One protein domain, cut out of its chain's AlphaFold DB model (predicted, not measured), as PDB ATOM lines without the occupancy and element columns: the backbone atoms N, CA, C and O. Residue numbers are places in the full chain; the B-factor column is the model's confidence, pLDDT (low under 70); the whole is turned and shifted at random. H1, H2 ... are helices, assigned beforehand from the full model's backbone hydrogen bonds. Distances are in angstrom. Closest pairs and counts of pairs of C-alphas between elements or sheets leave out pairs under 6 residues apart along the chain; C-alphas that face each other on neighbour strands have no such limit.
ATOM      1  N   GLU A 145     -24.880  -6.555  74.284       70.88
ATOM      2  CA  GLU A 145     -25.934  -6.025  73.410       70.88
ATOM      3  C   GLU A 145     -25.604  -4.606  72.889       70.88
ATOM      4  O   GLU A 145     -26.393  -4.014  72.154       70.88
ATOM      5  N   SER A 146     -24.473  -4.020  73.300       71.06
ATOM      6  CA  SER A 146     -24.051  -2.660  72.951       71.06
ATOM      7  C   SER A 146     -22.941  -2.657  71.894       71.06
ATOM      8  O   SER A 146     -22.383  -3.694  71.545       71.06
ATOM      9  N   ASP A 147     -22.585  -1.478  71.378       77.69
ATOM     10  CA  ASP A 147     -21.399  -1.336  70.532       77.69
ATOM     11  C   ASP A 147     -20.117  -1.709  71.298       77.69
ATOM     12  O   ASP A 147     -20.078  -1.728  72.533       77.69
ATOM     13  N   ILE A 148     -19.054  -2.044  70.564       77.50
ATOM     14  CA  ILE A 148     -17.800  -2.562  71.130       77.50
ATOM     15  C   ILE A 148     -17.168  -1.582  72.132       77.50
ATOM     16  O   ILE A 148     -16.615  -2.016  73.147       77.50
ATOM     17  N   GLU A 149     -17.265  -0.274  71.895       74.38
ATOM     18  CA  GLU A 149     -16.669   0.748  72.761       74.38
ATOM     19  C   GLU A 149     -17.405   0.832  74.104       74.38
ATOM     20  O   GLU A 149     -16.788   0.699  75.170       74.38
ATOM     21  N   ASN A 150     -18.736   0.946  74.067       77.00
ATOM     22  CA  ASN A 150     -19.583   0.940  75.257       77.00
ATOM     23  C   ASN A 150     -19.492  -0.393  76.004       77.00
ATOM     24  O   ASN A 150     -19.356  -0.409  77.230       77.00
ATOM     25  N   SER A 151     -19.473  -1.511  75.276       80.81
ATOM     26  CA  SER A 151     -19.255  -2.846  75.839       80.81
ATOM     27  C   SER A 151     -17.950  -2.902  76.625       80.81
ATOM     28  O   SER A 151     -17.922  -3.347  77.770       80.81
ATOM     29  N   SER A 152     -16.861  -2.399  76.046       81.12
ATOM     30  CA  SER A 152     -15.525  -2.430  76.644       81.12
ATOM     31  C   SER A 152     -15.425  -1.587  77.910       81.12
ATOM     32  O   SER A 152     -14.843  -2.018  78.915       81.12
ATOM     33  N   LEU A 153     -16.046  -0.405  77.906       83.50
ATOM     34  CA  LEU A 153     -16.138   0.438  79.092       83.50
ATOM     35  C   LEU A 153     -16.969  -0.240  80.191       83.50
ATOM     36  O   LEU A 153     -16.519  -0.338  81.334       83.50
ATOM     37  N   VAL A 154     -18.149  -0.765  79.856       85.50
ATOM     38  CA  VAL A 154     -19.019  -1.439  80.831       85.50
ATOM     39  C   VAL A 154     -18.333  -2.676  81.408       85.50
ATOM     40  O   VAL A 154     -18.346  -2.859  82.625       85.50
ATOM     41  N   LEU A 155     -17.687  -3.495  80.576       84.88
ATOM     42  CA  LEU A 155     -16.953  -4.689  81.001       84.88
ATOM     43  C   LEU A 155     -15.787  -4.338  81.932       84.88
ATOM     44  O   LEU A 155     -15.657  -4.932  83.006       84.88
ATOM     45  N   SER A 156     -14.955  -3.360  81.562       86.88
ATOM     46  CA  SER A 156     -13.798  -2.964  82.374       86.88
ATOM     47  C   SER A 156     -14.217  -2.422  83.745       86.88
ATOM     48  O   SER A 156     -13.680  -2.865  84.767       86.88
ATOM     49  N   VAL A 157     -15.234  -1.553  83.788       88.75
ATOM     50  CA  VAL A 157     -15.787  -0.986  85.028       88.75
ATOM     51  C   VAL A 157     -16.527  -2.038  85.855       88.75
ATOM     52  O   VAL A 157     -16.454  -2.010  87.086       88.75
ATOM     53  N   ALA A 158     -17.222  -2.988  85.223       87.31
ATOM     54  CA  ALA A 158     -17.905  -4.064  85.936       87.31
ATOM     55  C   ALA A 158     -16.912  -4.990  86.652       87.31
ATOM     56  O   ALA A 158     -17.110  -5.292  87.828       87.31
ATOM     57  N   VAL A 159     -15.819  -5.378  85.986       87.69
ATOM     58  CA  VAL A 159     -14.743  -6.163  86.613       87.69
ATOM     59  C   VAL A 159     -14.084  -5.373  87.746       87.69
ATOM     60  O   VAL A 159     -13.906  -5.913  88.837       87.69
ATOM     61  N   GLU A 160     -13.774  -4.087  87.539       90.19
ATOM     62  CA  GLU A 160     -13.232  -3.236  88.608       90.19
ATOM     63  C   GLU A 160     -14.152  -3.168  89.826       90.19
ATOM     64  O   GLU A 160     -13.692  -3.305  90.959       90.19
ATOM     65  N   GLY A 161     -15.441  -2.925  89.592       88.31
ATOM     66  CA  GLY A 161     -16.438  -2.811  90.643       88.31
ATOM     67  C   GLY A 161     -16.578  -4.109  91.430       88.31
ATOM     68  O   GLY A 161     -16.548  -4.076  92.659       88.31
ATOM     69  N   LEU A 162     -16.632  -5.249  90.737       87.38
ATOM     70  CA  LEU A 162     -16.680  -6.561  91.375       87.38
ATOM     71  C   LEU A 162     -15.466  -6.776  92.283       87.38
ATOM     72  O   LEU A 162     -15.629  -7.104  93.458       87.38
ATOM     73  N   VAL A 163     -14.256  -6.532  91.774       89.62
ATOM     74  CA  VAL A 163     -13.021  -6.704  92.550       89.62
ATOM     75  C   VAL A 163     -13.001  -5.777  93.764       89.62
ATOM     76  O   VAL A 163     -12.758  -6.248  94.874       89.62
ATOM     77  N   LYS A 164     -13.317  -4.488  93.573       88.94
ATOM     78  CA  LYS A 164     -13.344  -3.476  94.643       88.94
ATOM     79  C   LYS A 164     -14.279  -3.858  95.788       88.94
ATOM     80  O   LYS A 164     -13.938  -3.651  96.944       88.94
ATOM     81  N   GLN A 165     -15.446  -4.403  95.457       85.06
ATOM     82  CA  GLN A 165     -16.492  -4.687  96.438       85.06
ATOM     83  C   GLN A 165     -16.355  -6.063  97.101       85.06
ATOM     84  O   GLN A 165     -16.911  -6.265  98.176       85.06
ATOM     85  N   THR A 166     -15.659  -7.018  96.471       82.12
ATOM     86  CA  THR A 166     -15.707  -8.425  96.919       82.12
ATOM     87  C   THR A 166     -14.353  -9.103  97.119       82.12
ATOM     88  O   THR A 166     -14.292 -10.084  97.854       82.12
ATOM     89  N   LEU A 167     -13.268  -8.617  96.499       86.81
ATOM     90  CA  LEU A 167     -11.997  -9.357  96.425       86.81
ATOM     91  C   LEU A 167     -10.771  -8.590  96.934       86.81
ATOM     92  O   LEU A 167      -9.703  -9.205  97.040       86.81
ATOM     93  N   LEU A 168     -10.902  -7.292  97.242       88.38
ATOM     94  CA  LEU A 168      -9.808  -6.530  97.842       88.38
ATOM     95  C   LEU A 168      -9.410  -7.138  99.183       88.38
ATOM     96  O   LEU A 168     -10.249  -7.498 100.009       88.38
ATOM     97  N   SER A 169      -8.106  -7.225  99.398       87.00
ATOM     98  CA  SER A 169      -7.525  -7.717 100.635       87.00
ATOM     99  C   SER A 169      -6.352  -6.836 101.033       87.00
ATOM    100  O   SER A 169      -5.625  -6.349 100.175       87.00
ATOM    101  N   GLU A 170      -6.100  -6.702 102.333       82.75
ATOM    102  CA  GLU A 170      -4.867  -6.079 102.839       82.75
ATOM    103  C   GLU A 170      -3.606  -6.802 102.338       82.75
ATOM    104  O   GLU A 170      -2.551  -6.195 102.208       82.75
ATOM    105  N   LYS A 171      -3.726  -8.082 101.957       81.00
ATOM    106  CA  LYS A 171      -2.649  -8.848 101.309       81.00
ATOM    107  C   LYS A 171      -2.243  -8.303  99.935       81.00
ATOM    108  O   LYS A 171      -1.202  -8.702  99.427       81.00
ATOM    109  N   ASP A 172      -3.076  -7.463  99.321       83.50
ATOM    110  CA  ASP A 172      -2.793  -6.816  98.034       83.50
ATOM    111  C   ASP A 172      -2.031  -5.499  98.192       83.50
ATOM    112  O   ASP A 172      -1.706  -4.854  97.198       83.50
ATOM    113  N   VAL A 173      -1.776  -5.077  99.431       85.25
ATOM    114  CA  VAL A 173      -1.032  -3.858  99.719       85.25
ATOM    115  C   VAL A 173       0.460  -4.159  99.712       85.25
ATOM    116  O   VAL A 173       0.932  -5.091 100.365       85.25
ATOM    117  N   ASP A 174       1.216  -3.330  99.001       85.19
ATOM    118  CA  ASP A 174       2.670  -3.348  99.059       85.19
ATOM    119  C   ASP A 174       3.139  -2.782 100.409       85.19
ATOM    120  O   ASP A 174       3.186  -1.571 100.626       85.19
ATOM    121  N   SER A 175       3.458  -3.682 101.339       85.00
ATOM    122  CA  SER A 175       3.885  -3.315 102.693       85.00
ATOM    123  C   SER A 175       5.186  -2.506 102.731       85.00
ATOM    124  O   SER A 175       5.399  -1.754 103.681       85.00
ATOM    125  N   GLU A 176       6.058  -2.650 101.728       88.44
ATOM    126  CA  GLU A 176       7.287  -1.861 101.639       88.44
ATOM    127  C   GLU A 176       6.947  -0.435 101.205       88.44
ATOM    128  O   GLU A 176       7.355   0.527 101.858       88.44
ATOM    129  N   PHE A 177       6.109  -0.298 100.177       88.00
ATOM    130  CA  PHE A 177       5.621   1.003  99.731       88.00
ATOM    131  C   PHE A 177       4.820   1.733 100.818       88.00
ATOM    132  O   PHE A 177       4.954   2.946 100.958       88.00
ATOM    133  N   VAL A 178       4.011   1.029 101.621       88.69
ATOM    134  CA  VAL A 178       3.284   1.648 102.747       88.69
ATOM    135  C   VAL A 178       4.243   2.284 103.742       88.69
ATOM    136  O   VAL A 178       4.034   3.438 104.108       88.69
ATOM    137  N   LYS A 179       5.319   1.586 104.122       90.00
ATOM    138  CA  LYS A 179       6.339   2.143 105.024       90.00
ATOM    139  C   LYS A 179       7.005   3.376 104.419       90.00
ATOM    140  O   LYS A 179       7.091   4.405 105.077       90.00
ATOM    141  N   GLN A 180       7.394   3.307 103.145       91.25
ATOM    142  CA  GLN A 180       7.967   4.453 102.429       91.25
ATOM    143  C   GLN A 180       6.989   5.640 102.368       91.25
ATOM    144  O   GLN A 180       7.393   6.795 102.492       91.25
ATOM    145  N   ALA A 181       5.690   5.375 102.197       89.56
ATOM    146  CA  ALA A 181       4.654   6.401 102.181       89.56
ATOM    147  C   ALA A 181       4.433   7.036 103.566       89.56
ATOM    148  O   ALA A 181       4.223   8.245 103.642       89.56
ATOM    149  N   GLU A 182       4.500   6.259 104.649       89.62
ATOM    150  CA  GLU A 182       4.429   6.759 106.031       89.62
ATOM    151  C   GLU A 182       5.651   7.622 106.388       89.62
ATOM    152  O   GLU A 182       5.507   8.709 106.950       89.62
ATOM    153  N   GLU A 183       6.852   7.199 105.987       89.81
ATOM    154  CA  GLU A 183       8.074   7.999 106.129       89.81
ATOM    155  C   GLU A 183       7.969   9.323 105.354       89.81
ATOM    156  O   GLU A 183       8.292  10.393 105.879       89.81
ATOM    157  N   ALA A 184       7.454   9.276 104.121       89.69
ATOM    158  CA  ALA A 184       7.223  10.465 103.308       89.69
ATOM    159  C   ALA A 184       6.189  11.416 103.938       89.69
ATOM    160  O   ALA A 184       6.371  12.635 103.883       89.69
ATOM    161  N   GLU A 185       5.129  10.894 104.564       87.06
ATOM    162  CA  GLU A 185       4.134  11.701 105.283       87.06
ATOM    163  C   GLU A 185       4.770  12.499 106.432       87.06
ATOM    164  O   GLU A 185       4.493  13.695 106.554       87.06
ATOM    165  N   HIS A 186       5.679  11.894 107.204       86.19
ATOM    166  CA  HIS A 186       6.393  12.582 108.285       86.19
ATOM    167  C   HIS A 186       7.328  13.691 107.763       86.19
ATOM    168  O   HIS A 186       7.470  14.755 108.372       86.19
ATOM    169  N   ILE A 187       7.962  13.486 106.604       89.38
ATOM    170  CA  ILE A 187       8.775  14.528 105.954       89.38
ATOM    171  C   ILE A 187       7.882  15.690 105.491       89.38
ATOM    172  O   ILE A 187       8.225  16.856 105.692       89.38
ATOM    173  N   LEU A 188       6.718  15.383 104.913       87.56
ATOM    174  CA  LEU A 188       5.770  16.373 104.395       87.56
ATOM    175  C   LEU A 188       5.180  17.285 105.474       87.56
ATOM    176  O   LEU A 188       4.852  18.430 105.172       87.56
ATOM    177  N   GLU A 189       5.063  16.817 106.715       82.31
ATOM    178  CA  GLU A 189       4.594  17.637 107.842       82.31
ATOM    179  C   GLU A 189       5.552  18.767 108.208       82.31
ATOM    180  O   GLU A 189       5.121  19.809 108.696       82.31
ATOM    181  N   ASN A 190       6.834  18.584 107.906       84.31
ATOM    182  CA  ASN A 190       7.881  19.559 108.185       84.31
ATOM    183  C   ASN A 190       8.170  20.477 106.985       84.31
ATOM    184  O   ASN A 190       9.001  21.380 107.084       84.31
ATOM    185  N   LEU A 191       7.499  20.267 105.847       85.94
ATOM    186  CA  LEU A 191       7.658  21.091 104.655       85.94
ATOM    187  C   LEU A 191       6.700  22.283 104.669       85.94
ATOM    188  O   LEU A 191       5.489  22.143 104.839       85.94
ATOM    189  N   THR A 192       7.232  23.469 104.382       85.06
ATOM    190  CA  THR A 192       6.462  24.713 104.247       85.06
ATOM    191  C   THR A 192       5.754  24.780 102.889       85.06
ATOM    192  O   THR A 192       6.033  25.633 102.047       85.06
ATOM    193  N   LEU A 193       4.850  23.835 102.636       83.88
ATOM    194  CA  LEU A 193       4.006  23.809 101.444       83.88
ATOM    195  C   LEU A 193       2.674  24.515 101.708       83.88
ATOM    196  O   LEU A 193       2.113  24.455 102.801       83.88
ATOM    197  N   GLY A 194       2.120  25.149 100.674       91.12
ATOM    198  CA  GLY A 194       0.758  25.674 100.736       91.12
ATOM    199  C   GLY A 194      -0.250  24.555 101.023       91.12
ATOM    200  O   GLY A 194      -0.155  23.464 100.456       91.12
ATOM    201  N   SER A 195      -1.248  24.835 101.864       88.88
ATOM    202  CA  SER A 195      -2.220  23.849 102.369       88.88
ATOM    203  C   SER A 195      -2.903  23.019 101.274       88.88
ATOM    204  O   SER A 195      -3.107  21.816 101.437       88.88
ATOM    205  N   ARG A 196      -3.202  23.630 100.121       90.25
ATOM    206  CA  ARG A 196      -3.793  22.944  98.961       90.25
ATOM    207  C   ARG A 196      -2.860  21.891  98.358       90.25
ATOM    208  O   ARG A 196      -3.314  20.792  98.050       90.25
ATOM    209  N   ALA A 197      -1.579  22.216  98.189       88.56
ATOM    210  CA  ALA A 197      -0.592  21.288  97.639       88.56
ATOM    211  C   ALA A 197      -0.311  20.147  98.626       88.56
ATOM    212  O   ALA A 197      -0.322  18.983  98.233       88.56
ATOM    213  N   LEU A 198      -0.162  20.473  99.915       89.94
ATOM    214  CA  LEU A 198       0.039  19.481 100.970       89.94
ATOM    215  C   LEU A 198      -1.133  18.488 101.050       89.94
ATOM    216  O   LEU A 198      -0.914  17.281 101.091       89.94
ATOM    217  N   SER A 199      -2.375  18.983 101.006       89.19
ATOM    218  CA  SER A 199      -3.580  18.140 101.020       89.19
ATOM    219  C   SER A 199      -3.670  17.216  99.800       89.19
ATOM    220  O   SER A 199      -3.992  16.033  99.937       89.19
ATOM    221  N   ALA A 200      -3.321  17.719  98.609       89.38
ATOM    222  CA  ALA A 200      -3.291  16.911  97.392       89.38
ATOM    223  C   ALA A 200      -2.247  15.784  97.472       89.38
ATOM    224  O   ALA A 200      -2.549  14.645  97.120       89.38
ATOM    225  N   ILE A 201      -1.046  16.079  97.983       90.88
ATOM    226  CA  ILE A 201       0.019  15.080  98.151       90.88
ATOM    227  C   ILE A 201      -0.383  14.035  99.198       90.88
ATOM    228  O   ILE A 201      -0.316  12.842  98.907       90.88
ATOM    229  N   LYS A 202      -0.867  14.462 100.375       88.62
ATOM    230  CA  LYS A 202      -1.337  13.544 101.427       88.62
ATOM    231  C   LYS A 202      -2.478  12.651 100.930       88.62
ATOM    232  O   LYS A 202      -2.454  11.448 101.162       88.62
ATOM    233  N   SER A 203      -3.433  13.200 100.176       88.38
ATOM    234  CA  SER A 203      -4.510  12.400  99.569       88.38
ATOM    235  C   SER A 203      -3.977  11.390  98.550       88.38
ATOM    236  O   SER A 203      -4.430  10.248  98.517       88.38
ATOM    237  N   SER A 204      -3.002  11.788  97.729       87.81
ATOM    238  CA  SER A 204      -2.366  10.896  96.754       87.81
ATOM    239  C   SER A 204      -1.637   9.734  97.437       87.81
ATOM    240  O   SER A 204      -1.849   8.580  97.067       87.81
ATOM    241  N   LEU A 205      -0.853  10.014  98.485       88.31
ATOM    242  CA  LEU A 205      -0.172   8.994  99.293       88.31
ATOM    243  C   LEU A 205      -1.169   8.076 100.006       88.31
ATOM    244  O   LEU A 205      -1.044   6.855  99.927       88.31
ATOM    245  N   GLY A 206      -2.206   8.648 100.623       86.19
ATOM    246  CA  GLY A 206      -3.283   7.896 101.261       86.19
ATOM    247  C   GLY A 206      -3.961   6.914 100.304       86.19
ATOM    248  O   GLY A 206      -4.140   5.746 100.648       86.19
ATOM    249  N   ASN A 207      -4.265   7.353  99.080       84.62
ATOM    250  CA  ASN A 207      -4.825   6.494  98.035       84.62
ATOM    251  C   ASN A 207      -3.823   5.443  97.542       84.62
ATOM    252  O   ASN A 207      -4.209   4.317  97.235       84.62
ATOM    253  N   ALA A 208      -2.539   5.793  97.455       83.56
ATOM    254  CA  ALA A 208      -1.505   4.894  96.967       83.56
ATOM    255  C   ALA A 208      -1.243   3.712  97.914       83.56
ATOM    256  O   ALA A 208      -0.844   2.661  97.414       83.56
ATOM    257  N   LYS A 209      -1.514   3.878  99.220       85.44
ATOM    258  CA  LYS A 209      -1.455   2.841 100.267       85.44
ATOM    259  C   LYS A 209      -2.605   1.823 100.210       85.44
ATOM    260  O   LYS A 209      -2.543   0.804 100.887       85.44
ATOM    261  N   GLN A 210      -3.667   2.094  99.453       86.12
ATOM    262  CA  GLN A 210      -4.834   1.210  99.402       86.12
ATOM    263  C   GLN A 210      -4.623   0.029  98.439       86.12
ATOM    264  O   GLN A 210      -3.949   0.192  97.415       86.12
ATOM    265  N   PRO A 211      -5.261  -1.131  98.698       86.75
ATOM    266  CA  PRO A 211      -5.322  -2.239  97.748       86.75
ATOM    267  C   PRO A 211      -5.805  -1.773  96.371       86.75
ATOM    268  O   PRO A 211      -6.860  -1.142  96.249       86.75
ATOM    269  N   ARG A 212      -5.068  -2.109  95.307       89.56
ATOM    270  CA  ARG A 212      -5.462  -1.767  93.932       89.56
ATOM    271  C   ARG A 212      -6.038  -2.982  93.226       89.56
ATOM    272  O   ARG A 212      -5.518  -4.087  93.336       89.56
ATOM    273  N   VAL A 213      -7.043  -2.748  92.380       91.00
ATOM    274  CA  VAL A 213      -7.661  -3.793  91.542       91.00
ATOM    275  C   VAL A 213      -6.614  -4.579  90.755       91.00
ATOM    276  O   VAL A 213      -6.693  -5.800  90.671       91.00
ATOM    277  N   GLN A 214      -5.626  -3.888  90.183       90.75
ATOM    278  CA  GLN A 214      -4.584  -4.538  89.395       90.75
ATOM    279  C   GLN A 214      -3.743  -5.508  90.236       90.75
ATOM    280  O   GLN A 214      -3.408  -6.584  89.742       90.75
ATOM    281  N   ASP A 215      -3.438  -5.159  91.484       90.94
ATOM    282  CA  ASP A 215      -2.635  -5.991  92.382       90.94
ATOM    283  C   ASP A 215      -3.448  -7.191  92.873       90.94
ATOM    284  O   ASP A 215      -2.975  -8.325  92.797       90.94
ATOM    285  N   THR A 216      -4.730  -6.984  93.194       93.06
ATOM    286  CA  THR A 216      -5.674  -8.073  93.469       93.06
ATOM    287  C   THR A 216      -5.778  -9.050  92.296       93.06
ATOM    288  O   THR A 216      -5.672 -10.262  92.488       93.06
ATOM    289  N   LEU A 217      -5.934  -8.566  91.060       92.88
ATOM    290  CA  LEU A 217      -5.995  -9.441  89.885       92.88
ATOM    291  C   LEU A 217      -4.660 -10.159  89.627       92.88
ATOM    292  O   LEU A 217      -4.665 -11.326  89.237       92.88
ATOM    293  N   ARG A 218      -3.513  -9.515  89.887       92.44
ATOM    294  CA  ARG A 218      -2.196 -10.178  89.846       92.44
ATOM    295  C   ARG A 218      -2.109 -11.294  90.879       92.44
ATOM    296  O   ARG A 218      -1.688 -12.391  90.519       92.44
ATOM    297  N   ARG A 219      -2.547 -11.062  92.121       91.81
ATOM    298  CA  ARG A 219      -2.603 -12.105  93.154       91.81
ATOM    299  C   ARG A 219      -3.479 -13.272  92.709       91.81
ATOM    300  O   ARG A 219      -3.048 -14.414  92.823       91.81
ATOM    301  N   LEU A 220      -4.677 -13.004  92.188       92.00
ATOM    302  CA  LEU A 220      -5.586 -14.047  91.697       92.00
ATOM    303  C   LEU A 220      -4.972 -14.844  90.538       92.00
ATOM    304  O   LEU A 220      -5.134 -16.061  90.489       92.00
ATOM    305  N   ALA A 221      -4.225 -14.187  89.648       93.00
ATOM    306  CA  ALA A 221      -3.506 -14.857  88.568       93.00
ATOM    307  C   ALA A 221      -2.352 -15.730  89.087       93.00
ATOM    308  O   ALA A 221      -2.169 -16.855  88.626       93.00
ATOM    309  N   THR A 222      -1.589 -15.240  90.067       91.88
ATOM    310  CA  THR A 222      -0.517 -16.008  90.725       91.88
ATOM    311  C   THR A 222      -1.070 -17.211  91.488       91.88
ATOM    312  O   THR A 222      -0.459 -18.273  91.471       91.88
ATOM    313  N   ALA A 223      -2.244 -17.069  92.105       90.81
ATOM    314  CA  ALA A 223      -2.948 -18.147  92.795       90.81
ATOM    315  C   ALA A 223      -3.658 -19.133  91.843       90.81
ATOM    316  O   ALA A 223      -4.278 -20.081  92.313       90.81
ATOM    317  N   GLY A 224      -3.608 -18.909  90.525       89.06
ATOM    318  CA  GLY A 224      -4.248 -19.772  89.528       89.06
ATOM    319  C   GLY A 224      -5.772 -19.644  89.442       89.06
ATOM    320  O   GLY A 224      -6.399 -20.417  88.730       89.06
ATOM    321  N   VAL A 225      -6.375 -18.665  90.125       88.44
ATOM    322  CA  VAL A 225      -7.830 -18.421  90.095       88.44
ATOM    323  C   VAL A 225      -8.263 -17.843  88.746       88.44
ATOM    324  O   VAL A 225      -9.353 -18.129  88.260       88.44
ATOM    325  N   ILE A 226      -7.404 -17.035  88.123       90.56
ATOM    326  CA  ILE A 226      -7.586 -16.542  86.754       90.56
ATOM    327  C   ILE A 226      -6.322 -16.793  85.934       90.56
ATOM    328  O   ILE A 226      -5.219 -16.873  86.472       90.56
ATOM    329  N   SER A 227      -6.453 -16.870  84.610       90.81
ATOM    330  CA  SER A 227      -5.287 -16.984  83.737       90.81
ATOM    331  C   SER A 227      -4.546 -15.644  83.618       90.81
ATOM    332  O   SER A 227      -5.137 -14.560  83.669       90.81
ATOM    333  N   LYS A 228      -3.229 -15.696  83.370       90.81
ATOM    334  CA  LYS A 228      -2.443 -14.499  83.010       90.81
ATOM    335  C   LYS A 228      -2.968 -13.832  81.730       90.81
ATOM    336  O   LYS A 228      -2.832 -12.618  81.576       90.81
ATOM    337  N   ALA A 229      -3.584 -14.612  80.836       90.31
ATOM    338  CA  ALA A 229      -4.233 -14.107  79.632       90.31
ATOM    339  C   ALA A 229      -5.443 -13.222  79.971       90.31
ATOM    340  O   ALA A 229      -5.531 -12.121  79.437       90.31
ATOM    341  N   HIS A 230      -6.296 -13.624  80.924       88.88
ATOM    342  CA  HIS A 230      -7.422 -12.799  81.387       88.88
ATOM    343  C   HIS A 230      -6.951 -11.461  81.968       88.88
ATOM    344  O   HIS A 230      -7.486 -10.414  81.612       88.88
ATOM    345  N   LEU A 231      -5.909 -11.475  82.809       92.12
ATOM    346  CA  LEU A 231      -5.330 -10.246  83.363       92.12
ATOM    347  C   LEU A 231      -4.800  -9.316  82.260       92.12
ATOM    348  O   LEU A 231      -5.041  -8.107  82.296       92.12
ATOM    349  N   LYS A 232      -4.092  -9.869  81.266       91.81
ATOM    350  CA  LYS A 232      -3.570  -9.099  80.129       91.81
ATOM    351  C   LYS A 232      -4.700  -8.521  79.272       91.81
ATOM    352  O   LYS A 232      -4.629  -7.349  78.908       91.81
ATOM    353  N   ALA A 233      -5.724  -9.320  78.970       88.88
ATOM    354  CA  ALA A 233      -6.884  -8.904  78.187       88.88
ATOM    355  C   ALA A 233      -7.646  -7.769  78.882       88.88
ATOM    356  O   ALA A 233      -7.866  -6.722  78.279       88.88
ATOM    357  N   TRP A 234      -7.943  -7.920  80.176       90.75
ATOM    358  CA  TRP A 234      -8.585  -6.868  80.963       90.75
ATOM    359  C   TRP A 234      -7.743  -5.586  81.012       90.75
ATOM    360  O   TRP A 234      -8.279  -4.497  80.833       90.75
ATOM    361  N   GLY A 235      -6.422  -5.696  81.203       90.00
ATOM    362  CA  GLY A 235      -5.529  -4.534  81.219       90.00
ATOM    363  C   GLY A 235      -5.524  -3.766  79.891       90.00
ATOM    364  O   GLY A 235      -5.603  -2.540  79.898       90.00
ATOM    365  N   LYS A 236      -5.485  -4.481  78.756       88.19
ATOM    366  CA  LYS A 236      -5.614  -3.877  77.420       88.19
ATOM    367  C   LYS A 236      -6.968  -3.184  77.248       88.19
ATOM    368  O   LYS A 236      -6.997  -2.014  76.882       88.19
ATOM    369  N   LEU A 237      -8.055  -3.889  77.570       85.69
ATOM    370  CA  LEU A 237      -9.427  -3.395  77.456       85.69
ATOM    371  C   LEU A 237      -9.632  -2.108  78.262       85.69
ATOM    372  O   LEU A 237     -10.122  -1.112  77.742       85.69
ATOM    373  N   ARG A 238      -9.204  -2.117  79.529       84.62
ATOM    374  CA  ARG A 238      -9.297  -0.973  80.439       84.62
ATOM    375  C   ARG A 238      -8.522   0.230  79.914       84.62
ATOM    376  O   ARG A 238      -9.048   1.336  79.931       84.62
ATOM    377  N   ASN A 239      -7.283   0.026  79.462       84.38
ATOM    378  CA  ASN A 239      -6.459   1.116  78.946       84.38
ATOM    379  C   ASN A 239      -7.059   1.709  77.666       84.38
ATOM    380  O   ASN A 239      -7.078   2.927  77.521       84.38
ATOM    381  N   ALA A 240      -7.568   0.869  76.761       81.69
ATOM    382  CA  ALA A 240      -8.216   1.333  75.541       81.69
ATOM    383  C   ALA A 240      -9.489   2.134  75.848       81.69
ATOM    384  O   ALA A 240      -9.610   3.272  75.400       81.69
ATOM    385  N   ALA A 241     -10.367   1.601  76.704       78.19
ATOM    386  CA  ALA A 241     -11.607   2.264  77.100       78.19
ATOM    387  C   ALA A 241     -11.375   3.572  77.882       78.19
ATOM    388  O   ALA A 241     -12.094   4.544  77.682       78.19
ATOM    389  N   ALA A 242     -10.368   3.625  78.763       73.50
ATOM    390  CA  ALA A 242     -10.086   4.807  79.583       73.50
ATOM    391  C   ALA A 242      -9.385   5.940  78.815       73.50
ATOM    392  O   ALA A 242      -9.492   7.101  79.208       73.50
ATOM    393  N   HIS A 243      -8.654   5.611  77.747       69.88
ATOM    394  CA  HIS A 243      -7.875   6.580  76.971       69.88
ATOM    395  C   HIS A 243      -8.426   6.832  75.562       69.88
ATOM    396  O   HIS A 243      -7.836   7.622  74.830       69.88
ATOM    397  N   GLY A 244      -9.555   6.212  75.194       58.84
ATOM    398  CA  GLY A 244     -10.205   6.404  73.894       58.84
ATOM    399  C   GLY A 244      -9.391   5.863  72.716       58.84
ATOM    400  O   GLY A 244      -9.503   6.378  71.607       58.84
TER     401      GLY A 244
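What this domain is: This is residues 145 to 244 of the 254 residues of an uncharacterized protein of Hydrogenophilales bacterium 28-61-23 (UniProt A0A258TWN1). Two lobes lie end to end: in one, the longest helix, H1, crosses the helical hairpin of H4 and H5; the other is a second helical hairpin, H2 and H3, which touches none of those three helices. The free tip of that second hairpin, residues 190 to 197, sticks out. The printed part has 100 residues with five named helices in the order H1, H2, H3, H4, H5, and no named strand; the class is all helix. It is loose, with a radius of gyration of the C-alphas of 17.2 A, and elongated, spanning 54 by 31 by 20 A.

Where its parts are: H1, residues 148 to 166, measures 26.5 A from first to last C-alpha and begins with C-alpha 148 at (-17.800, -2.562, 71.130). H4, residues 213 to 222, measures 14.2 A; H5, residues 228 to 243, measures 22.6 A and ends with C-alpha 243 at (-7.875, 6.580, 76.971). H2, residues 175 to 189, measures 21.6 A, and H3, residues 195 to 208, 19.7 A.

How they stand to each other: H1 touches H5 with residues 149 to 157 alone, at a steep tilt of 63 degrees, opposite ways; the closest C-alphas, of Leu 153 and Ala 241, are 5.3 A apart. H1 touches H4 with residues 160 to 164 alone, about perpendicular at 79 degrees; the closest C-alphas are those of Val 163 and Val 213, 6.2 A. The hairpin H4 and H5 has a shallow tilt of 17 degrees, with C-alphas 221 and 228 closest at 5.7 A. The hairpin H2 and H3 has a shallow tilt of 9 degrees, with C-alphas 181 and 205 closest at 6.2 A. H3 and H4 are apart, as are H1 and H2. In H1, H2, H3, H4 and H5 every O i to N i+4 pair is within hydrogen-bond range.

The domain as a whole: The C-alphas farthest apart, of Glu 145 and Asn 190, are 54.8 A apart. The printed part has no cut and no long link. Residues 243 to 244 have pLDDT under 70.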